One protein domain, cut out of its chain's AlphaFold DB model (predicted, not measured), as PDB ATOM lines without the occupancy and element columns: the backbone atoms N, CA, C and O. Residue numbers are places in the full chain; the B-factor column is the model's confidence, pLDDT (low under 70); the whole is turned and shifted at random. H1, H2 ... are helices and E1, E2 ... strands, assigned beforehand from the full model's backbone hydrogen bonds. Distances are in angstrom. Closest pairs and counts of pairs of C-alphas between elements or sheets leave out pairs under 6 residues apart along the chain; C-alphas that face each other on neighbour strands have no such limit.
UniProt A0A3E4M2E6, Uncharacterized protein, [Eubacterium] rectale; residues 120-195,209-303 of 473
ATOM      1  N   GLU A 120      14.399  11.597  18.662       82.44
ATOM      2  CA  GLU A 120      14.565  11.925  20.079       82.44
ATOM      3  C   GLU A 120      15.841  11.315  20.677       82.44
ATOM      4  O   GLU A 120      16.062  10.103  20.664       82.44
ATOM      5  N   THR A 121      16.658  12.167  21.292       86.94
ATOM      6  CA  THR A 121      17.853  11.754  22.036       86.94
ATOM      7  C   THR A 121      17.632  11.922  23.538       86.94
ATOM      8  O   THR A 121      16.864  12.796  23.956       86.94
ATOM      9  N   PRO A 122      18.266  11.087  24.381       91.38
ATOM     10  CA  PRO A 122      18.153  11.223  25.827       91.38
ATOM     11  C   PRO A 122      18.816  12.524  26.288       91.38
ATOM     12  O   PRO A 122      20.009  12.736  26.074       91.38
ATOM     13  N   LYS A 123      18.046  13.371  26.965       94.19
ATOM     14  CA  LYS A 123      18.487  14.635  27.563       94.19
ATOM     15  C   LYS A 123      18.251  14.580  29.067       94.19
ATOM     16  O   LYS A 123      17.270  13.988  29.512       94.19
ATOM     17  N   THR A 124      19.168  15.148  29.848       96.06
ATOM     18  CA  THR A 124      19.033  15.244  31.311       96.06
ATOM     19  C   THR A 124      18.881  16.706  31.686       96.06
ATOM     20  O   THR A 124      19.759  17.512  31.395       96.06
ATOM     21  N   VAL A 125      17.768  17.047  32.322       96.06
ATOM     22  CA  VAL A 125      17.457  18.414  32.749       96.06
ATOM     23  C   VAL A 125      17.081  18.412  34.224       96.06
ATOM     24  O   VAL A 125      16.539  17.428  34.726       96.06
ATOM     25  N   ARG A 126      17.386  19.508  34.916       97.06
ATOM     26  CA  ARG A 126      17.100  19.672  36.342       97.06
ATOM     27  C   ARG A 126      15.854  20.525  36.539       97.06
ATOM     28  O   ARG A 126      15.739  21.594  35.941       97.06
ATOM     29  N   VAL A 127      14.954  20.054  37.392       97.75
ATOM     30  CA  VAL A 127      13.768  20.770  37.872       97.75
ATOM     31  C   VAL A 127      13.896  20.935  39.380       97.75
ATOM     32  O   VAL A 127      14.346  20.021  40.062       97.75
ATOM     33  N   TYR A 128      13.513  22.084  39.913       97.88
ATOM     34  CA  TYR A 128      13.666  22.404  41.328       97.88
ATOM     35  C   TYR A 128      12.308  22.424  42.029       97.88
ATOM     36  O   TYR A 128      11.323  22.902  41.473       97.88
ATOM     37  N   LYS A 129      12.252  21.950  43.266       97.62
ATOM     38  CA  LYS A 129      11.131  22.158  44.186       97.62
ATOM     39  C   LYS A 129      11.668  22.739  45.484       97.62
ATOM     40  O   LYS A 129      12.838  22.544  45.808       97.62
ATOM     41  N   LEU A 130      10.820  23.434  46.222       95.25
ATOM     42  CA  LEU A 130      11.121  23.854  47.585       95.25
ATOM     43  C   LEU A 130      10.417  22.919  48.562       95.25
ATOM     44  O   LEU A 130       9.334  22.411  48.273       95.25
ATOM     45  N   MET A 131      11.033  22.705  49.711       94.38
ATOM     46  CA  MET A 131      10.508  21.916  50.815       94.38
ATOM     47  C   MET A 131      10.785  22.686  52.101       94.38
ATOM     48  O   MET A 131      11.903  23.162  52.282       94.38
ATOM     49  N   TYR A 132       9.800  22.804  52.988       92.06
ATOM     50  CA  TYR A 132       9.993  23.433  54.294       92.06
ATOM     51  C   TYR A 132      10.136  22.357  55.362       92.06
ATOM     52  O   TYR A 132       9.241  21.528  55.513       92.06
ATOM     53  N   ASN A 133      11.283  22.342  56.037       93.06
ATOM     54  CA  ASN A 133      11.570  21.481  57.180       93.06
ATOM     55  C   ASN A 133      12.838  21.981  57.896       93.06
ATOM     56  O   ASN A 133      13.634  22.720  57.318       93.06
ATOM     57  N   GLU A 134      13.083  21.518  59.117       92.44
ATOM     58  CA  GLU A 134      14.373  21.717  59.793       92.44
ATOM     59  C   GLU A 134      15.496  20.974  59.051       92.44
ATOM     60  O   GLU A 134      16.503  21.564  58.645       92.44
ATOM     61  N   HIS A 135      15.254  19.694  58.748       92.88
ATOM     62  CA  HIS A 135      16.220  18.814  58.097       92.88
ATOM     63  C   HIS A 135      15.980  18.677  56.581       92.88
ATOM     64  O   HIS A 135      14.834  18.527  56.136       92.88
ATOM     65  N   PRO A 136      17.053  18.667  55.770       94.00
ATOM     66  CA  PRO A 136      16.974  18.391  54.340       94.00
ATOM     67  C   PRO A 136      16.673  16.910  54.058       94.00
ATOM     68  O   PRO A 136      16.735  16.054  54.939       94.00
ATOM     69  N   ILE A 137      16.427  16.572  52.788       95.00
ATOM     70  CA  ILE A 137      16.451  15.171  52.359       95.00
ATOM     71  C   ILE A 137      17.915  14.739  52.233       95.00
ATOM     72  O   ILE A 137      18.654  15.214  51.367       95.00
ATOM     73  N   TYR A 138      18.325  13.808  53.090       94.56
ATOM     74  CA  TYR A 138      19.668  13.243  53.082       94.56
ATOM     75  C   TYR A 138      19.842  12.165  52.008       94.56
ATOM     76  O   TYR A 138      19.018  11.259  51.873       94.56
ATOM     77  N   GLY A 139      20.957  12.233  51.282       93.56
ATOM     78  CA  GLY A 139      21.311  11.348  50.178       93.56
ATOM     79  C   GLY A 139      20.703  11.737  48.834       93.56
ATOM     80  O   GLY A 139      19.982  12.724  48.701       93.56
ATOM     81  N   ALA A 140      21.022  10.935  47.820       94.62
ATOM     82  CA  ALA A 140      20.427  11.046  46.496       94.62
ATOM     83  C   ALA A 140      19.708   9.748  46.127       94.62
ATOM     84  O   ALA A 140      20.232   8.649  46.313       94.62
ATOM     85  N   TYR A 141      18.512   9.868  45.561       95.62
ATOM     86  CA  TYR A 141      17.643   8.728  45.283       95.62
ATOM     87  C   TYR A 141      17.369   8.642  43.793       95.62
ATOM     88  O   TYR A 141      16.836   9.571  43.199       95.62
ATOM     89  N   THR A 142      17.725   7.507  43.188       95.00
ATOM     90  CA  THR A 142      17.485   7.244  41.762       95.00
ATOM     91  C   THR A 142      16.350   6.242  41.583       95.00
ATOM     92  O   THR A 142      16.404   5.121  42.113       95.00
ATOM     93  N   ILE A 143      15.354   6.639  40.793       95.00
ATOM     94  CA  ILE A 143      14.182   5.857  40.412       95.00
ATOM     95  C   ILE A 143      14.144   5.741  38.885       95.00
ATOM     96  O   ILE A 143      14.117   6.739  38.167       95.00
ATOM     97  N   ASN A 144      14.135   4.502  38.393       92.19
ATOM     98  CA  ASN A 144      14.012   4.204  36.967       92.19
ATOM     99  C   ASN A 144      12.552   3.851  36.665       92.19
ATOM    100  O   ASN A 144      12.056   2.839  37.176       92.19
ATOM    101  N   LEU A 145      11.897   4.690  35.864       88.62
ATOM    102  CA  LEU A 145      10.515   4.540  35.405       88.62
ATOM    103  C   LEU A 145      10.501   4.029  33.961       88.62
ATOM    104  O   LEU A 145      11.527   4.018  33.279       88.62
ATOM    105  N   LYS A 146       9.331   3.612  33.462       84.56
ATOM    106  CA  LYS A 146       9.225   3.033  32.106       84.56
ATOM    107  C   LYS A 146       9.685   3.999  31.004       84.56
ATOM    108  O   LYS A 146      10.268   3.566  30.013       84.56
ATOM    109  N   LYS A 147       9.411   5.298  31.167       85.00
ATOM    110  CA  LYS A 147       9.641   6.334  30.140       85.00
ATOM    111  C   LYS A 147      10.766   7.322  30.476       85.00
ATOM    112  O   LYS A 147      11.196   8.068  29.598       85.00
ATOM    113  N   CYS A 148      11.246   7.348  31.716       92.00
ATOM    114  CA  CYS A 148      12.263   8.294  32.171       92.00
ATOM    115  C   CYS A 148      13.012   7.762  33.399       92.00
ATOM    116  O   CYS A 148      12.554   6.844  34.075       92.00
ATOM    117  N   ASN A 149      14.152   8.374  33.713       95.38
ATOM    118  CA  ASN A 149      14.835   8.155  34.987       95.38
ATOM    119  C   ASN A 149      14.849   9.462  35.768       95.38
ATOM    120  O   ASN A 149      15.151  10.511  35.198       95.38
ATOM    121  N   VAL A 150      14.551   9.386  37.059       96.94
ATOM    122  CA  VAL A 150      14.525  10.534  37.965       96.94
ATOM    123  C   VAL A 150      15.539  10.291  39.071       96.94
ATOM    124  O   VAL A 150      15.512   9.244  39.723       96.94
ATOM    125  N   LYS A 151      16.436  11.250  39.292       97.00
ATOM    126  CA  LYS A 151      17.282  11.317  40.485       97.00
ATOM    127  C   LYS A 151      16.918  12.575  41.256       97.00
ATOM    128  O   LYS A 151      16.836  13.635  40.649       97.00
ATOM    129  N   PHE A 152      16.688  12.461  42.559       97.06
ATOM    130  CA  PHE A 152      16.416  13.626  43.396       97.06
ATOM    131  C   PHE A 152      17.301  13.677  44.637       97.06
ATOM    132  O   PHE A 152      17.675  12.634  45.184       97.06
ATOM    133  N   HIS A 153      17.637  14.896  45.057       96.00
ATOM    134  CA  HIS A 153      18.460  15.211  46.228       96.00
ATOM    135  C   HIS A 153      18.269  16.676  46.634       96.00
ATOM    136  O   HIS A 153      17.841  17.504  45.831       96.00
ATOM    137  N   THR A 154      18.612  17.017  47.873       95.38
ATOM    138  CA  THR A 154      18.650  18.416  48.319       95.38
ATOM    139  C   THR A 154      19.969  19.076  47.907       95.38
ATOM    140  O   THR A 154      21.047  18.517  48.121       95.38
ATOM    141  N   ILE A 155      19.900  20.279  47.331       93.12
ATOM    142  CA  ILE A 155      21.084  21.102  47.043       93.12
ATOM    143  C   ILE A 155      21.418  21.988  48.246       93.12
ATOM    144  O   ILE A 155      20.536  22.370  49.008       93.12
ATOM    145  N   ASN A 156      22.698  22.348  48.394       86.12
ATOM    146  CA  ASN A 156      23.190  23.185  49.498       86.12
ATOM    147  C   ASN A 156      22.714  22.686  50.884       86.12
ATOM    148  O   ASN A 156      22.184  23.463  51.671       86.12
ATOM    149  N   ILE A 157      22.897  21.386  51.148       85.12
ATOM    150  CA  ILE A 157      22.506  20.703  52.392       85.12
ATOM    151  C   ILE A 157      23.099  21.437  53.600       85.12
ATOM    152  O   ILE A 157      24.313  21.418  53.809       85.12
ATOM    153  N   VAL A 158      22.233  22.081  54.377       80.31
ATOM    154  CA  VAL A 158      22.567  22.800  55.608       80.31
ATOM    155  C   VAL A 158      21.420  22.560  56.580       80.31
ATOM    156  O   VAL A 158      20.286  22.884  56.243       80.31
ATOM    157  N   GLU A 159      21.705  21.996  57.754       77.81
ATOM    158  CA  GLU A 159      20.735  21.937  58.854       77.81
ATOM    159  C   GLU A 159      20.444  23.343  59.374       77.81
ATOM    160  O   GLU A 159      21.289  24.244  59.320       77.81
ATOM    161  N   ARG A 160      19.212  23.549  59.818       82.00
ATOM    162  CA  ARG A 160      18.684  24.852  60.209       82.00
ATOM    163  C   ARG A 160      18.002  24.675  61.547       82.00
ATOM    164  O   ARG A 160      17.446  23.622  61.764       82.00
ATOM    165  N   ASP A 161      18.004  25.691  62.396       78.69
ATOM    166  CA  ASP A 161      17.425  25.567  63.742       78.69
ATOM    167  C   ASP A 161      15.893  25.780  63.766       78.69
ATOM    168  O   ASP A 161      15.287  25.792  64.835       78.69
ATOM    169  N   GLU A 162      15.252  26.002  62.607       82.38
ATOM    170  CA  GLU A 162      13.818  26.306  62.511       82.38
ATOM    171  C   GLU A 162      13.065  25.334  61.578       82.38
ATOM    172  O   GLU A 162      13.490  25.117  60.434       82.38
ATOM    173  N   PRO A 163      11.889  24.818  61.996       73.88
ATOM    174  CA  PRO A 163      11.128  23.799  61.265       73.88
ATOM    175  C   PRO A 163      10.499  24.294  59.957       73.88
ATOM    176  O   PRO A 163      10.117  23.487  59.115       73.88
ATOM    177  N   LEU A 164      10.409  25.610  59.755       81.69
ATOM    178  CA  LEU A 164       9.897  26.234  58.530       81.69
ATOM    179  C   LEU A 164      11.022  26.815  57.670       81.69
ATOM    180  O   LEU A 164      10.856  27.846  57.018       81.69
ATOM    181  N   THR A 165      12.180  26.152  57.652       86.75
ATOM    182  CA  THR A 165      13.282  26.590  56.799       86.75
ATOM    183  C   THR A 165      13.199  25.981  55.405       86.75
ATOM    184  O   THR A 165      12.886  24.808  55.224       86.75
ATOM    185  N   GLU A 166      13.480  26.806  54.400       91.25
ATOM    186  CA  GLU A 166      13.472  26.413  52.996       91.25
ATOM    187  C   GLU A 166      14.690  25.548  52.643       91.25
ATOM    188  O   GLU A 166      15.842  25.968  52.785       91.25
ATOM    189  N   HIS A 167      14.414  24.374  52.086       94.06
ATOM    190  CA  HIS A 167      15.372  23.505  51.416       94.06
ATOM    191  C   HIS A 167      15.014  23.398  49.939       94.06
ATOM    192  O   HIS A 167      13.845  23.263  49.572       94.06
ATOM    193  N   VAL A 168      16.025  23.401  49.074       95.81
ATOM    194  CA  VAL A 168      15.818  23.238  47.632       95.81
ATOM    195  C   VAL A 168      16.086  21.791  47.240       95.81
ATOM    196  O   VAL A 168      17.192  21.281  47.412       95.81
ATOM    197  N   VAL A 169      15.086  21.135  46.665       97.19
ATOM    198  CA  VAL A 169      15.165  19.759  46.170       97.19
ATOM    199  C   VAL A 169      15.310  19.786  44.653       97.19
ATOM    200  O   VAL A 169      14.443  20.295  43.941       97.19
ATOM    201  N   ALA A 170      16.417  19.253  44.150       97.56
ATOM    202  CA  ALA A 170      16.662  19.079  42.729       97.56
ATOM    203  C   ALA A 170      16.109  17.732  42.256       97.56
ATOM    204  O   ALA A 170      16.308  16.711  42.906       97.56
ATOM    205  N   PHE A 171      15.456  17.738  41.097       98.00
ATOM    206  CA  PHE A 171      14.989  16.575  40.355       98.00
ATOM    207  C   PHE A 171      15.677  16.566  38.993       98.00
ATOM    208  O   PHE A 171      15.304  17.301  38.078       98.00
ATOM    209  N   ASP A 172      16.697  15.730  38.855       97.75
ATOM    210  CA  ASP A 172      17.363  15.455  37.593       97.75
ATOM    211  C   ASP A 172      16.575  14.401  36.819       97.75
ATOM    212  O   ASP A 172      16.492  13.238  37.218       97.75
ATOM    213  N   VAL A 173      15.986  14.810  35.698       97.62
ATOM    214  CA  VAL A 173      15.113  13.967  34.880       97.62
ATOM    215  C   VAL A 173      15.784  13.682  33.545       97.62
ATOM    216  O   VAL A 173      16.053  14.588  32.754       97.62
ATOM    217  N   LYS A 174      16.032  12.399  33.278       96.62
ATOM    218  CA  LYS A 174      16.519  11.893  31.993       96.62
ATOM    219  C   LYS A 174      15.330  11.442  31.147       96.62
ATOM    220  O   LYS A 174      14.678  10.453  31.484       96.62
ATOM    221  N   VAL A 175      15.065  12.153  30.054       94.00
ATOM    222  CA  VAL A 175      13.908  11.948  29.164       94.00
ATOM    223  C   VAL A 175      14.328  12.012  27.694       94.00
ATOM    224  O   VAL A 175      15.322  12.654  27.350       94.00
ATOM    225  N   LYS A 176      13.597  11.324  26.815       90.94
ATOM    226  CA  LYS A 176      13.771  11.446  25.363       90.94
ATOM    227  C   LYS A 176      13.050  12.698  24.849       90.94
ATOM    228  O   LYS A 176      11.897  12.954  25.195       90.94
ATOM    229  N   ALA A 177      13.770  13.518  24.090       89.06
ATOM    230  CA  ALA A 177      13.263  14.790  23.583       89.06
ATOM    231  C   ALA A 177      14.049  15.257  22.356       89.06
ATOM    232  O   ALA A 177      15.210  14.873  22.168       89.06
ATOM    233  N   LYS A 178      13.453  16.138  21.545       84.56
ATOM    234  CA  LYS A 178      14.110  16.704  20.347       84.56
ATOM    235  C   LYS A 178      15.104  17.800  20.716       84.56
ATOM    236  O   LYS A 178      16.280  17.715  20.368       84.56
ATOM    237  N   THR A 179      14.667  18.763  21.520       86.06
ATOM    238  CA  THR A 179      15.465  19.911  21.980       86.06
ATOM    239  C   THR A 179      15.569  19.926  23.505       86.06
ATOM    240  O   THR A 179      14.851  19.197  24.192       86.06
ATOM    241  N   ILE A 180      16.481  20.731  24.062       89.69
ATOM    242  CA  ILE A 180      16.554  20.929  25.518       89.69
ATOM    243  C   ILE A 180      15.280  21.601  26.032       89.69
ATOM    244  O   ILE A 180      14.783  21.220  27.085       89.69
ATOM    245  N   GLN A 181      14.696  22.534  25.278       85.88
ATOM    246  CA  GLN A 181      13.451  23.187  25.676       85.88
ATOM    247  C   GLN A 181      12.272  22.200  25.769       85.88
ATOM    248  O   GLN A 181      11.534  22.235  26.752       85.88
ATOM    249  N   ASP A 182      12.138  21.277  24.808       85.94
ATOM    250  CA  ASP A 182      11.169  20.168  24.878       85.94
ATOM    251  C   ASP A 182      11.439  19.274  26.103       85.94
ATOM    252  O   ASP A 182      10.543  18.994  26.902       85.94
ATOM    253  N   ALA A 183      12.710  18.912  26.329       91.81
ATOM    254  CA  ALA A 183      13.108  18.123  27.495       91.81
ATOM    255  C   ALA A 183      12.731  18.803  28.821       91.81
ATOM    256  O   ALA A 183      12.257  18.126  29.729       91.81
ATOM    257  N   ARG A 184      12.906  20.128  28.932       92.75
ATOM    258  CA  ARG A 184      12.548  20.917  30.123       92.75
ATOM    259  C   ARG A 184      11.049  20.886  30.398       92.75
ATOM    260  O   ARG A 184      10.666  20.669  31.543       92.75
ATOM    261  N   GLY A 185      10.211  21.043  29.371       91.06
ATOM    262  CA  GLY A 185       8.753  20.944  29.510       91.06
ATOM    263  C   GLY A 185       8.310  19.556  29.985       91.06
ATOM    264  O   GLY A 185       7.611  19.432  30.992       91.06
ATOM    265  N   LYS A 186       8.800  18.499  29.324       92.06
ATOM    266  CA  LYS A 186       8.532  17.103  29.715       92.06
ATOM    267  C   LYS A 186       9.000  16.813  31.143       92.06
ATOM    268  O   LYS A 186       8.256  16.246  31.940       92.06
ATOM    269  N   ALA A 187      10.218  17.227  31.488       95.94
ATOM    270  CA  ALA A 187      10.779  17.020  32.815       95.94
ATOM    271  C   ALA A 187      10.039  17.787  33.907       95.94
ATOM    272  O   ALA A 187       9.861  17.237  34.988       95.94
ATOM    273  N   TYR A 188       9.582  19.014  33.640       96.44
ATOM    274  CA  TYR A 188       8.775  19.781  34.586       96.44
ATOM    275  C   TYR A 188       7.489  19.036  34.949       96.44
ATOM    276  O   TYR A 188       7.184  18.878  36.132       96.44
ATOM    277  N   ASN A 189       6.779  18.507  33.950       94.31
ATOM    278  CA  ASN A 189       5.570  17.716  34.175       94.31
ATOM    279  C   ASN A 189       5.873  16.445  34.983       94.31
ATOM    280  O   ASN A 189       5.198  16.179  35.977       94.31
ATOM    281  N   ILE A 190       6.929  15.711  34.608       95.81
ATOM    282  CA  ILE A 190       7.368  14.493  35.308       95.81
ATOM    283  C   ILE A 190       7.741  14.800  36.760       95.81
ATOM    284  O   ILE A 190       7.259  14.125  37.660       95.81
ATOM    285  N   ALA A 191       8.586  15.802  37.007       97.31
ATOM    286  CA  ALA A 191       9.058  16.147  38.345       97.31
ATOM    287  C   ALA A 191       7.932  16.686  39.236       97.31
ATOM    288  O   ALA A 191       7.925  16.421  40.433       97.31
ATOM    289  N   THR A 192       6.972  17.419  38.666       96.00
ATOM    290  CA  THR A 192       5.794  17.900  39.401       96.00
ATOM    291  C   THR A 192       4.922  16.737  39.849       96.00
ATOM    292  O   THR A 192       4.660  16.603  41.037       96.00
ATOM    293  N   GLU A 193       4.564  15.841  38.928       95.88
ATOM    294  CA  GLU A 193       3.782  14.650  39.263       95.88
ATOM    295  C   GLU A 193       4.541  13.719  40.228       95.88
ATOM    296  O   GLU A 193       3.974  13.209  41.192       95.88
ATOM    297  N   PHE A 194       5.848  13.549  40.021       97.44
ATOM    298  CA  PHE A 194       6.703  12.770  40.911       97.44
ATOM    299  C   PHE A 194       6.706  13.341  42.333       97.44
ATOM    300  O   PHE A 194       6.593  12.569  43.286       97.44
ATOM    301  N   ALA A 195       6.823  14.665  42.477       97.88
ATOM    302  CA  ALA A 195       6.806  15.352  43.764       97.88
ATOM    303  C   ALA A 195       5.435  15.267  44.455       97.88
ATOM    304  O   ALA A 195       5.394  15.097  45.669       97.88
ATOM    305  N   PRO A 209       9.418  26.825  43.099       92.88
ATOM    306  CA  PRO A 209      10.227  28.008  43.309       92.88
ATOM    307  C   PRO A 209       9.620  29.184  42.545       92.88
ATOM    308  O   PRO A 209       9.424  29.120  41.328       92.88
ATOM    309  N   GLN A 210       9.330  30.262  43.269       90.06
ATOM    310  CA  GLN A 210       8.844  31.506  42.689       90.06
ATOM    311  C   GLN A 210       9.595  32.701  43.260       90.06
ATOM    312  O   GLN A 210       9.587  32.996  44.455       90.06
ATOM    313  N   SER A 211      10.241  33.416  42.352       86.25
ATOM    314  CA  SER A 211      10.956  34.645  42.638       86.25
ATOM    315  C   SER A 211       9.988  35.787  42.934       86.25
ATOM    316  O   SER A 211       9.205  36.192  42.073       86.25
ATOM    317  N   ILE A 212      10.094  36.361  44.129       87.50
ATOM    318  CA  ILE A 212       9.272  37.478  44.597       87.50
ATOM    319  C   ILE A 212      10.151  38.659  44.988       87.50
ATOM    320  O   ILE A 212      11.276  38.502  45.455       87.50
ATOM    321  N   TYR A 213       9.646  39.874  44.808       84.69
ATOM    322  CA  TYR A 213      10.342  41.042  45.331       84.69
ATOM    323  C   TYR A 213      10.095  41.170  46.829       84.69
ATOM    324  O   TYR A 213       8.953  41.315  47.257       84.69
ATOM    325  N   ARG A 214      11.171  41.179  47.612       86.88
ATOM    326  CA  ARG A 214      11.145  41.444  49.049       86.88
ATOM    327  C   ARG A 214      11.887  42.736  49.359       86.88
ATOM    328  O   ARG A 214      12.890  43.069  48.725       86.88
ATOM    329  N   ASN A 215      11.367  43.463  50.337       88.88
ATOM    330  CA  ASN A 215      12.021  44.638  50.886       88.88
ATOM    331  C   ASN A 215      12.880  44.211  52.070       88.88
ATOM    332  O   ASN A 215      12.423  43.485  52.949       88.88
ATOM    333  N   PHE A 216      14.120  44.673  52.082       86.81
ATOM    334  CA  PHE A 216      15.065  44.428  53.150       86.81
ATOM    335  C   PHE A 216      15.390  45.761  53.803       86.81
ATOM    336  O   PHE A 216      15.863  46.696  53.156       86.81
ATOM    337  N   VAL A 217      15.129  45.828  55.101       89.75
ATOM    338  CA  VAL A 217      15.538  46.946  55.943       89.75
ATOM    339  C   VAL A 217      16.825  46.526  56.629       89.75
ATOM    340  O   VAL A 217      16.857  45.528  57.348       89.75
ATOM    341  N   ARG A 218      17.909  47.250  56.362       88.25
ATOM    342  CA  ARG A 218      19.238  46.929  56.887       88.25
ATOM    343  C   ARG A 218      19.808  48.131  57.612       88.25
ATOM    344  O   ARG A 218      19.662  49.265  57.165       88.25
ATOM    345  N   MET A 219      20.484  47.865  58.723       89.38
ATOM    346  CA  MET A 219      21.323  48.865  59.368       89.38
ATOM    347  C   MET A 219      22.672  48.873  58.654       89.38
ATOM    348  O   MET A 219      23.400  47.881  58.692       89.38
ATOM    349  N   THR A 220      23.003  49.972  57.992       87.19
ATOM    350  CA  THR A 220      24.280  50.152  57.296       87.19
ATOM    351  C   THR A 220      25.035  51.341  57.883       87.19
ATOM    352  O   THR A 220      24.582  51.984  58.833       87.19
ATOM    353  N   LYS A 221      26.248  51.582  57.384       88.00
ATOM    354  CA  LYS A 221      27.031  52.767  57.723       88.00
ATOM    355  C   LYS A 221      27.089  53.685  56.514       88.00
ATOM    356  O   LYS A 221      27.363  53.218  55.410       88.00
ATOM    357  N   ASP A 222      26.849  54.971  56.726       84.44
ATOM    358  CA  ASP A 222      27.048  55.975  55.689       84.44
ATOM    359  C   ASP A 222      28.548  56.248  55.446       84.44
ATOM    360  O   ASP A 222      29.437  55.637  56.053       84.44
ATOM    361  N   ARG A 223      28.851  57.201  54.556       84.19
ATOM    362  CA  ARG A 223      30.234  57.613  54.252       84.19
ATOM    363  C   ARG A 223      30.981  58.200  55.460       84.19
ATOM    364  O   ARG A 223      32.204  58.278  55.418       84.19
ATOM    365  N   LEU A 224      30.268  58.601  56.512       87.31
ATOM    366  CA  LEU A 224      30.797  59.152  57.762       87.31
ATOM    367  C   LEU A 224      30.814  58.108  58.894       87.31
ATOM    368  O   LEU A 224      31.026  58.456  60.055       87.31
ATOM    369  N   ALA A 225      30.608  56.828  58.567       84.19
ATOM    370  CA  ALA A 225      30.513  55.710  59.502       84.19
ATOM    371  C   ALA A 225      29.347  55.792  60.513       84.19
ATOM    372  O   ALA A 225      29.334  55.037  61.494       84.19
ATOM    373  N   GLN A 226      28.352  56.650  60.272       87.62
ATOM    374  CA  GLN A 226      27.138  56.757  61.078       87.62
ATOM    375  C   GLN A 226      26.151  55.647  60.720       87.62
ATOM    376  O   GLN A 226      26.009  55.277  59.555       87.62
ATOM    377  N   ARG A 227      25.463  55.102  61.731       89.06
ATOM    378  CA  ARG A 227      24.440  54.070  61.524       89.06
ATOM    379  C   ARG A 227      23.218  54.691  60.859       89.06
ATOM    380  O   ARG A 227      22.594  55.576  61.437       89.06
ATOM    381  N   VAL A 228      22.870  54.190  59.685       91.00
ATOM    382  CA  VAL A 228      21.697  54.615  58.920       91.00
ATOM    383  C   VAL A 228      20.843  53.405  58.565       91.00
ATOM    384  O   VAL A 228      21.350  52.303  58.354       91.00
ATOM    385  N   ILE A 229      19.530  53.615  58.511       90.94
ATOM    386  CA  ILE A 229      18.587  52.604  58.036       90.94
ATOM    387  C   ILE A 229      18.486  52.749  56.522       90.94
ATOM    388  O   ILE A 229      18.068  53.792  56.021       90.94
ATOM    389  N   THR A 230      18.850  51.699  55.797       88.12
ATOM    390  CA  THR A 230      18.678  51.616  54.346       88.12
ATOM    391  C   THR A 230      17.561  50.643  54.010       88.12
ATOM    392  O   THR A 230      17.458  49.566  54.599       88.12
ATOM    393  N   HIS A 231      16.734  51.037  53.046       89.38
ATOM    394  CA  HIS A 231      15.655  50.224  52.510       89.38
ATOM    395  C   HIS A 231      15.991  49.836  51.072       89.38
ATOM    396  O   HIS A 231      16.089  50.696  50.196       89.38
ATOM    397  N   GLU A 232      16.154  48.540  50.831       85.88
ATOM    398  CA  GLU A 232      16.537  47.996  49.532       85.88
ATOM    399  C   GLU A 232      15.525  46.936  49.099       85.88
ATOM    400  O   GLU A 232      15.115  46.083  49.889       85.88
ATOM    401  N   ARG A 233      15.117  46.972  47.830       83.19
ATOM    402  CA  ARG A 233      14.202  45.983  47.253       83.19
ATOM    403  C   ARG A 233      15.002  44.997  46.414       83.19
ATOM    404  O   ARG A 233      15.623  45.390  45.432       83.19
ATOM    405  N   TYR A 234      14.940  43.719  46.768       83.00
ATOM    406  CA  TYR A 234      15.613  42.641  46.044       83.00
ATOM    407  C   TYR A 234      14.607  41.603  45.565       83.00
ATOM    408  O   TYR A 234      13.592  41.356  46.212       83.00
ATOM    409  N   ARG A 235      14.891  40.979  44.423       83.75
ATOM    410  CA  ARG A 235      14.119  39.842  43.918       83.75
ATOM    411  C   ARG A 235      14.728  38.551  44.473       83.75
ATOM    412  O   ARG A 235      15.934  38.356  44.343       83.75
ATOM    413  N   THR A 236      13.931  37.694  45.104       87.00
ATOM    414  CA  THR A 236      14.414  36.422  45.657       87.00
ATOM    415  C   THR A 236      14.817  35.467  44.537       87.00
ATOM    416  O   THR A 236      14.202  35.436  43.475       87.00
ATOM    417  N   SER A 237      15.885  34.713  44.747       88.88
ATOM    418  CA  SER A 237      16.344  33.617  43.887       88.88
ATOM    419  C   SER A 237      17.333  32.781  44.691       88.88
ATOM    420  O   SER A 237      17.832  33.252  45.718       88.88
ATOM    421  N   PHE A 238      17.637  31.576  44.227       92.31
ATOM    422  CA  PHE A 238      18.712  30.766  44.795       92.31
ATOM    423  C   PHE A 238      19.712  30.364  43.715       92.31
ATOM    424  O   PHE A 238      19.447  30.471  42.515       92.31
ATOM    425  N   ILE A 239      20.888  29.929  44.160       93.12
ATOM    426  CA  ILE A 239      21.976  29.503  43.284       93.12
ATOM    427  C   ILE A 239      22.124  27.989  43.407       93.12
ATOM    428  O   ILE A 239      22.401  27.469  44.492       93.12
ATOM    429  N   ASP A 240      21.970  27.292  42.285       94.19
ATOM    430  CA  ASP A 240      22.458  25.928  42.142       94.19
ATOM    431  C   ASP A 240      23.954  25.979  41.823       94.19
ATOM    432  O   ASP A 240      24.369  26.211  40.686       94.19
ATOM    433  N   ASN A 241      24.769  25.765  42.855       90.88
ATOM    434  CA  ASN A 241      26.222  25.740  42.732       90.88
ATOM    435  C   ASN A 241      26.733  24.518  41.949       90.88
ATOM    436  O   ASN A 241      27.850  24.564  41.444       90.88
ATOM    437  N   GLU A 242      25.952  23.438  41.840       92.50
ATOM    438  CA  GLU A 242      26.353  22.231  41.105       92.50
ATOM    439  C   GLU A 242      26.318  22.465  39.591       92.50
ATOM    440  O   GLU A 242      27.195  21.986  38.875       92.50
ATOM    441  N   LEU A 243      25.331  23.228  39.107       93.31
ATOM    442  CA  LEU A 243      25.181  23.571  37.686       93.31
ATOM    443  C   LEU A 243      25.603  25.008  37.340       93.31
ATOM    444  O   LEU A 243      25.658  25.362  36.162       93.31
ATOM    445  N   GLY A 244      25.905  25.848  38.333       93.06
ATOM    446  CA  GLY A 244      26.243  27.259  38.123       93.06
ATOM    447  C   GLY A 244      25.057  28.093  37.624       93.06
ATOM    448  O   GLY A 244      25.234  29.011  36.813       93.06
ATOM    449  N   LEU A 245      23.851  27.756  38.089       93.06
ATOM    450  CA  LEU A 245      22.592  28.371  37.674       93.06
ATOM    451  C   LEU A 245      22.015  29.256  38.779       93.06
ATOM    452  O   LEU A 245      22.023  28.902  39.954       93.06
ATOM    453  N   VAL A 246      21.460  30.395  38.379       92.19
ATOM    454  CA  VAL A 246      20.580  31.228  39.198       92.19
ATOM    455  C   VAL A 246      19.143  30.868  38.844       92.19
ATOM    456  O   VAL A 246      18.762  30.907  37.672       92.19
ATOM    457  N   VAL A 247      18.355  30.514  39.859       92.38
ATOM    458  CA  VAL A 247      16.993  30.002  39.701       92.38
ATOM    459  C   VAL A 247      15.995  30.967  40.325       92.38
ATOM    460  O   VAL A 247      16.015  31.229  41.531       92.38
ATOM    461  N   LYS A 248      15.104  31.492  39.486       89.75
ATOM    462  CA  LYS A 248      13.930  32.279  39.886       89.75
ATOM    463  C   LYS A 248      12.651  31.453  39.866       89.75
ATOM    464  O   LYS A 248      11.809  31.609  40.743       89.75
ATOM    465  N   ASP A 249      12.527  30.615  38.847       90.12
ATOM    466  CA  ASP A 249      11.460  29.646  38.640       90.12
ATOM    467  C   ASP A 249      11.952  28.564  37.665       90.12
ATOM    468  O   ASP A 249      13.003  28.705  37.033       90.12
ATOM    469  N   ASN A 250      11.197  27.470  37.549       91.06
ATOM    470  CA  ASN A 250      11.526  26.356  36.655       91.06
ATOM    471  C   ASN A 250      11.273  26.647  35.167       91.06
ATOM    472  O   ASN A 250      11.794  25.929  34.308       91.06
ATOM    473  N   LEU A 251      10.449  27.653  34.859       85.81
ATOM    474  CA  LEU A 251       9.907  27.895  33.527       85.81
ATOM    475  C   LEU A 251      10.891  28.703  32.687       85.81
ATOM    476  O   LEU A 251      11.677  28.142  31.927       85.81
ATOM    477  N   ASN A 252      10.882  30.021  32.829       81.12
ATOM    478  CA  ASN A 252      11.787  30.897  32.092       81.12
ATOM    479  C   ASN A 252      12.816  31.543  33.019       81.12
ATOM    480  O   ASN A 252      13.797  32.076  32.541       81.12
ATOM    481  N   GLY A 253      12.680  31.417  34.337       86.12
ATOM    482  CA  GLY A 253      13.542  32.055  35.323       86.12
ATOM    483  C   GLY A 253      14.922  31.423  35.550       86.12
ATOM    484  O   GLY A 253      15.440  31.544  36.661       86.12
ATOM    485  N   LEU A 254      15.515  30.746  34.560       89.38
ATOM    486  CA  LEU A 254      16.863  30.169  34.662       89.38
ATOM    487  C   LEU A 254      17.890  31.050  33.946       89.38
ATOM    488  O   LEU A 254      17.738  31.356  32.766       89.38
ATOM    489  N   ALA A 255      18.971  31.395  34.643       89.62
ATOM    490  CA  ALA A 255      20.090  32.155  34.088       89.62
ATOM    491  C   ALA A 255      21.426  31.577  34.572       89.62
ATOM    492  O   ALA A 255      21.515  31.053  35.681       89.62
ATOM    493  N   THR A 256      22.494  31.687  33.778       90.50
ATOM    494  CA  THR A 256      23.836  31.351  34.278       90.50
ATOM    495  C   THR A 256      24.337  32.457  35.202       90.50
ATOM    496  O   THR A 256      23.983  33.624  35.031       90.50
ATOM    497  N   ILE A 257      25.222  32.136  36.153       88.50
ATOM    498  CA  ILE A 257      25.834  33.159  37.027       88.50
ATOM    499  C   ILE A 257      26.498  34.278  36.202       88.50
ATOM    500  O   ILE A 257      26.398  35.454  36.554       88.50
ATOM    501  N   LYS A 258      27.133  33.929  35.074       86.94
ATOM    502  CA  LYS A 258      27.780  34.893  34.173       86.94
ATOM    503  C   LYS A 258      26.774  35.830  33.507       86.94
ATOM    504  O   LYS A 258      27.063  37.019  33.385       86.94
ATOM    505  N   ASP A 259      25.624  35.313  33.079       86.31
ATOM    506  CA  ASP A 259      24.576  36.135  32.464       86.31
ATOM    507  C   ASP A 259      24.021  37.135  33.478       86.31
ATOM    508  O   ASP A 259      23.954  38.331  33.192       86.31
ATOM    509  N   VAL A 260      23.754  36.673  34.706       83.94
ATOM    510  CA  VAL A 260      23.287  37.536  35.799       83.94
ATOM    511  C   VAL A 260      24.302  38.632  36.127       83.94
ATOM    512  O   VAL A 260      23.922  39.794  36.243       83.94
ATOM    513  N   GLN A 261      25.594  38.306  36.217       84.06
ATOM    514  CA  GLN A 261      26.657  39.289  36.476       84.06
ATOM    515  C   GLN A 261      26.777  40.356  35.380       84.06
ATOM    516  O   GLN A 261      27.151  41.491  35.667       84.06
ATOM    517  N   LYS A 262      26.458  40.005  34.130       82.38
ATOM    518  CA  LYS A 262      26.441  40.939  32.997       82.38
ATOM    519  C   LYS A 262      25.126  41.716  32.873       82.38
ATOM    520  O   LYS A 262      25.029  42.579  32.006       82.38
ATOM    521  N   GLY A 263      24.121  41.411  33.698       71.88
ATOM    522  CA  GLY A 263      22.777  41.982  33.589       71.88
ATOM    523  C   GLY A 263      21.989  41.483  32.371       71.88
ATOM    524  O   GLY A 263      21.083  42.170  31.911       71.88
ATOM    525  N   ILE A 264      22.334  40.311  31.829       65.56
ATOM    526  CA  ILE A 264      21.717  39.710  30.636       65.56
ATOM    527  C   ILE A 264      20.781  38.573  31.073       65.56
ATOM    528  O   ILE A 264      21.029  37.917  32.083       65.56
ATOM    529  N   ASN A 265      19.700  38.329  30.318       61.84
ATOM    530  CA  ASN A 265      18.762  37.210  30.522       61.84
ATOM    531  C   ASN A 265      18.091  37.148  31.899       61.84
ATOM    532  O   ASN A 265      17.504  36.130  32.254       61.84
ATOM    533  N   PHE A 266      18.138  38.226  32.681       62.50
ATOM    534  CA  PHE A 266      17.505  38.222  33.992       62.50
ATOM    535  C   PHE A 266      15.974  38.199  33.867       62.50
ATOM    536  O   PHE A 266      15.316  37.568  34.685       62.50
ATOM    537  N   ASP A 267      15.406  38.801  32.825       65.12
ATOM    538  CA  ASP A 267      13.958  38.824  32.577       65.12
ATOM    539  C   ASP A 267      13.567  38.028  31.321       65.12
ATOM    540  O   ASP A 267      12.638  38.399  30.607       65.12
ATOM    541  N   CYS A 268      14.293  36.944  31.017       66.31
ATOM    542  CA  CYS A 268      13.950  36.091  29.882       66.31
ATOM    543  C   CYS A 268      12.558  35.457  30.053       66.31
ATOM    544  O   CYS A 268      12.105  35.144  31.157       66.31
ATOM    545  N   GLY A 269      11.845  35.309  28.941       67.94
ATOM    546  CA  GLY A 269      10.451  34.894  28.962       67.94
ATOM    547  C   GLY A 269       9.757  35.064  27.624       67.94
ATOM    548  O   GLY A 269      10.386  35.292  26.593       67.94
ATOM    549  N   VAL A 270       8.438  34.925  27.658       67.75
ATOM    550  CA  VAL A 270       7.575  35.067  26.490       67.75
ATOM    551  C   VAL A 270       6.543  36.142  26.787       67.75
ATOM    552  O   VAL A 270       5.860  36.079  27.810       67.75
ATOM    553  N   ILE A 271       6.434  37.124  25.899       71.12
ATOM    554  CA  ILE A 271       5.431  38.180  25.964       71.12
ATOM    555  C   ILE A 271       4.362  37.848  24.928       71.12
ATOM    556  O   ILE A 271       4.654  37.718  23.744       71.12
ATOM    557  N   SER A 272       3.121  37.697  25.385       73.12
ATOM    558  CA  SER A 272       1.959  37.562  24.509       73.12
ATOM    559  C   SER A 272       1.242  38.903  24.437       73.12
ATOM    560  O   SER A 272       0.653  39.343  25.424       73.12
ATOM    561  N   ILE A 273       1.258  39.531  23.268       77.25
ATOM    562  CA  ILE A 273       0.554  40.779  22.984       77.25
ATOM    563  C   ILE A 273      -0.714  40.426  22.208       77.25
ATOM    564  O   ILE A 273      -0.652  39.940  21.081       77.25
ATOM    565  N   SER A 274      -1.875  40.649  22.819       75.31
ATOM    566  CA  SER A 274      -3.175  40.494  22.159       75.31
ATOM    567  C   SER A 274      -3.738  41.851  21.767       75.31
ATOM    568  O   SER A 274      -3.706  42.782  22.575       75.31
ATOM    569  N   ASN A 275      -4.313  41.953  20.568       68.75
ATOM    570  CA  ASN A 275      -5.095  43.129  20.203       68.75
ATOM    571  C   ASN A 275      -6.364  43.184  21.084       68.75
ATOM    572  O   ASN A 275      -7.132  42.222  21.085       68.75
ATOM    573  N   PRO A 276      -6.628  44.283  21.818       70.19
ATOM    574  CA  PRO A 276      -7.833  44.404  22.644       70.19
ATOM    575  C   PRO A 276      -9.139  44.276  21.847       70.19
ATOM    576  O   PRO A 276     -10.151  43.850  22.395       70.19
ATOM    577  N   ASN A 277      -9.107  44.637  20.560       70.75
ATOM    578  CA  ASN A 277     -10.269  44.643  19.672       70.75
ATOM    579  C   ASN A 277     -10.386  43.372  18.814       70.75
ATOM    580  O   ASN A 277     -11.401  43.190  18.148       70.75
ATOM    581  N   ASP A 278      -9.364  42.510  18.813       62.19
ATOM    582  CA  ASP A 278      -9.368  41.232  18.098       62.19
ATOM    583  C   ASP A 278      -8.557  40.195  18.884       62.19
ATOM    584  O   ASP A 278      -7.334  40.081  18.764       62.19
ATOM    585  N   SER A 279      -9.256  39.433  19.723       58.97
ATOM    586  CA  SER A 279      -8.658  38.423  20.598       58.97
ATOM    587  C   SER A 279      -8.063  37.225  19.845       58.97
ATOM    588  O   SER A 279      -7.347  36.429  20.465       58.97
ATOM    589  N   ASN A 280      -8.321  37.107  18.534       56.22
ATOM    590  CA  ASN A 280      -7.803  36.033  17.687       56.22
ATOM    591  C   ASN A 280      -6.385  36.312  17.169       56.22
ATOM    592  O   ASN A 280      -5.709  35.380  16.739       56.22
ATOM    593  N   VAL A 281      -5.906  37.559  17.243       55.91
ATOM    594  CA  VAL A 281      -4.533  37.918  16.864       55.91
ATOM    595  C   VAL A 281      -3.682  38.058  18.125       55.91
ATOM    596  O   VAL A 281      -3.822  39.010  18.897       55.91
ATOM    597  N   ARG A 282      -2.781  37.091  18.334       61.06
ATOM    598  CA  ARG A 282      -1.776  37.113  19.405       61.06
ATOM    599  C   ARG A 282      -0.381  37.113  18.801       61.06
ATOM    600  O   ARG A 282      -0.012  36.182  18.095       61.06
ATOM    601  N   LEU A 283       0.396  38.143  19.113       63.59
ATOM    602  CA  LEU A 283       1.825  38.182  18.834       63.59
ATOM    603  C   LEU A 283       2.554  37.597  20.038       63.59
ATOM    604  O   LEU A 283       2.366  38.055  21.163       63.59
ATOM    605  N   ILE A 284       3.359  36.567  19.801       71.06
ATOM    606  CA  ILE A 284       4.169  35.920  20.830       71.06
ATOM    607  C   ILE A 284       5.628  36.274  20.554       71.06
ATOM    608  O   ILE A 284       6.208  35.802  19.579       71.06
ATOM    609  N   GLU A 285       6.227  37.092  21.417       65.56
ATOM    610  CA  GLU A 285       7.643  37.449  21.350       65.56
ATOM    611  C   GLU A 285       8.430  36.713  22.436       65.56
ATOM    612  O   GLU A 285       8.066  36.731  23.614       65.56
ATOM    613  N   LYS A 286       9.536  36.068  22.051       69.56
ATOM    614  CA  LYS A 286      10.501  35.492  22.995       69.56
ATOM    615  C   LYS A 286      11.551  36.549  23.332       69.56
ATOM    616  O   LYS A 286      12.178  37.104  22.435       69.56
ATOM    617  N   TYR A 287      11.777  36.781  24.620       66.06
ATOM    618  CA  TYR A 287      12.822  37.665  25.123       66.06
ATOM    619  C   TYR A 287      13.898  36.859  25.860       66.06
ATOM    620  O   TYR A 287      13.594  35.988  26.678       66.06
ATOM    621  N   GLY A 288      15.164  37.175  25.588       63.66
ATOM    622  CA  GLY A 288      16.330  36.509  26.170       63.66
ATOM    623  C   GLY A 288      16.844  35.300  25.374       63.66
ATOM    624  O   GLY A 288      16.119  34.661  24.610       63.66
ATOM    625  N   ASN A 289      18.128  34.998  25.560       69.44
ATOM    626  CA  ASN A 289      18.855  33.900  24.923       69.44
ATOM    627  C   ASN A 289      18.958  32.691  25.875       69.44
ATOM    628  O   ASN A 289      19.441  32.829  26.996       69.44
ATOM    629  N   THR A 290      18.534  31.505  25.433       77.44
ATOM    630  CA  THR A 290      18.606  30.258  26.217       77.44
ATOM    631  C   THR A 290      19.838  29.400  25.921       77.44
ATOM    632  O   THR A 290      20.057  28.432  26.638       77.44
ATOM    633  N   GLU A 291      20.681  29.762  24.951       85.25
ATOM    634  CA  GLU A 291      21.833  28.964  24.493       85.25
ATOM    635  C   GLU A 291      22.771  28.559  25.638       85.25
ATOM    636  O   GLU A 291      23.073  27.382  25.799       85.25
ATOM    637  N   HIS A 292      23.162  29.495  26.511       87.31
ATOM    638  CA  HIS A 292      24.047  29.174  27.639       87.31
ATOM    639  C   HIS A 292      23.420  28.182  28.639       87.31
ATOM    640  O   HIS A 292      24.134  27.418  29.288       87.31
ATOM    641  N   ILE A 293      22.090  28.185  28.777       89.62
ATOM    642  CA  ILE A 293      21.350  27.228  29.616       89.62
ATOM    643  C   ILE A 293      21.279  25.868  28.926       89.62
ATOM    644  O   ILE A 293      21.450  24.831  29.570       89.62
ATOM    645  N   GLU A 294      21.054  25.871  27.615       90.94
ATOM    646  CA  GLU A 294      21.039  24.667  26.794       90.94
ATOM    647  C   GLU A 294      22.398  23.963  26.841       90.94
ATOM    648  O   GLU A 294      22.440  22.774  27.149       90.94
ATOM    649  N   GLU A 295      23.505  24.698  26.713       92.56
ATOM    650  CA  GLU A 295      24.863  24.158  26.848       92.56
ATOM    651  C   GLU A 295      25.124  23.465  28.195       92.56
ATOM    652  O   GLU A 295      25.846  22.462  28.253       92.56
ATOM    653  N   ILE A 296      24.579  24.000  29.297       93.50
ATOM    654  CA  ILE A 296      24.716  23.390  30.629       93.50
ATOM    655  C   ILE A 296      23.995  22.040  30.650       93.50
ATOM    656  O   ILE A 296      24.592  21.026  31.021       93.50
ATOM    657  N   PHE A 297      22.739  21.999  30.208       94.38
ATOM    658  CA  PHE A 297      21.952  20.765  30.211       94.38
ATOM    659  C   PHE A 297      22.429  19.739  29.175       94.38
ATOM    660  O   PHE A 297      22.364  18.535  29.423       94.38
ATOM    661  N   GLU A 298      23.002  20.175  28.056       93.00
ATOM    662  CA  GLU A 298      23.648  19.287  27.085       93.00
ATOM    663  C   GLU A 298      24.861  18.552  27.661       93.00
ATOM    664  O   GLU A 298      25.162  17.429  27.241       93.00
ATOM    665  N   LYS A 299      25.547  19.146  28.644       92.81
ATOM    666  CA  LYS A 299      26.690  18.546  29.352       92.81
ATOM    667  C   LYS A 299      26.271  17.796  30.621       92.81
ATOM    668  O   LYS A 299      27.031  16.949  31.099       92.81
ATOM    669  N   HIS A 300      25.068  18.059  31.131       93.94
ATOM    670  CA  HIS A 300      24.538  17.459  32.354       93.94
ATOM    671  C   HIS A 300      24.211  15.973  32.186       93.94
ATOM    672  O   HIS A 300      23.639  15.543  31.182       93.94
ATOM    673  N   ARG A 301      24.598  15.151  33.160       91.94
ATOM    674  CA  ARG A 301      24.437  13.690  33.114       91.94
ATOM    675  C   ARG A 301      23.988  13.179  34.474       91.94
ATOM    676  O   ARG A 301      24.613  13.494  35.483       91.94
ATOM    677  N   LEU A 302      22.956  12.335  34.479       88.06
ATOM    678  CA  LEU A 302      22.366  11.765  35.695       88.06
ATOM    679  C   LEU A 302      23.400  11.007  36.544       88.06
ATOM    680  O   LEU A 302      23.368  11.051  37.772       88.06
ATOM    681  N   GLU A 303      24.343  10.334  35.881       83.50
ATOM    682  CA  GLU A 303      25.368   9.507  36.519       83.50
ATOM    683  C   GLU A 303      26.464  10.340  37.211       83.50
ATOM    684  O   GLU A 303      27.185   9.817  38.054       83.50
TER     685      GLU A 303
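This is residues 120 to 195 and 209 to 303 of the 473 residues of an uncharacterized protein of [Eubacterium] rectale (UniProt A0A3E4M2E6). A twisted sheet of four strands with H1 over one face makes the main body, and a small sheet, E7 E8 E9, sits next to it, with H3 reaching both sheets. Two long hairpins, E5 with E6 and E10 with E11, reach out from this body as separate arms. The 171 printed residues have three named helices and eleven named strands, in the order E1 E2 E3 E4 H1 E5 E6 E7 E8 E9 H2 E10 E11 H3. The larger sheet has the order E1 E4 E3 E2, each sheet is antiparallel, and the class is mixed. The whole is loose, with a radius of gyration of the C-alphas of 19.4 A, and flat, spanning 63 by 53 by 28 A.

Start at edge strand E1, residues 121 to 132; beside it is E4, residues 166 to 177, with N 123 and O 175 within hydrogen-bond range at 2.8 A. Next come E3, residues 149 to 155, with N 151 and O 172 at 2.9 A, and edge strand E2, residues 140 to 144, with N 143 and O 150 at 2.8 A. E2 E3 E4 form a meander, each strand the antiparallel neighbour of the one before; with E1 beside E4 they make a Greek key. H1, residues 180 to 195, is on one face at a height of 6.1 A, making two layers; its closest C-alphas to E4 are Ala 183 and Ala 177, 5.1 A. After the cut, look for the hairpin of E5, residues 213 to 221, and E6, residues 227 to 235, with N 216 and O 232 at 2.8 A. E6 runs on at 60 degrees into E7, residues 238 to 240, which with E8, residues 245 to 247, and E9, residues 254 to 256, forms another meander; N 240 and O 245 are 2.8 A apart, as are N 246 and O 255. H2, residues 257 to 261, is on this sheet, over none of its strands, at a height of 6.8 A. E10, residues 269 to 275, and E11, residues 278 to 287, are a hairpin, with N 271 and O 285 at 2.8 A. H3, residues 291 to 299, only grazes both sheets. Residues 180 to 181 of H1 touch H3 at a steep tilt of 65 degrees; the closest C-alphas are Ile 180 and Glu 294, 6.0 A. In H1, H2 and H3 every O i to N i+4 pair is within hydrogen-bond range.

Find C-alpha 121 at (17.853, 11.754, 22.036), where E1 begins its 35.2 A. E4 covers 31.6 A and bends by 53 degrees at residue 174; H1 follows with 21.4 A. E5 and E6 measure 23.9 A and 24.9 A. E11, 23.5 A, bends by 57 degrees at residue 281. H3 ends at C-alpha 299, (26.690, 18.546, 29.352).

The C-alphas of Lys 146 and Leu 224, the two farthest apart, are 65.4 A apart. Residues 196 to 208 are not printed, and C-alphas 195 and 209 stand 13.1 A apart across the cut. Of the links that are printed whole, none is long. Look for pLDDT under 70 at residues 264 to 270, 275, 278 to 283 and 285 to 289; the mean of the printed part is 86.6.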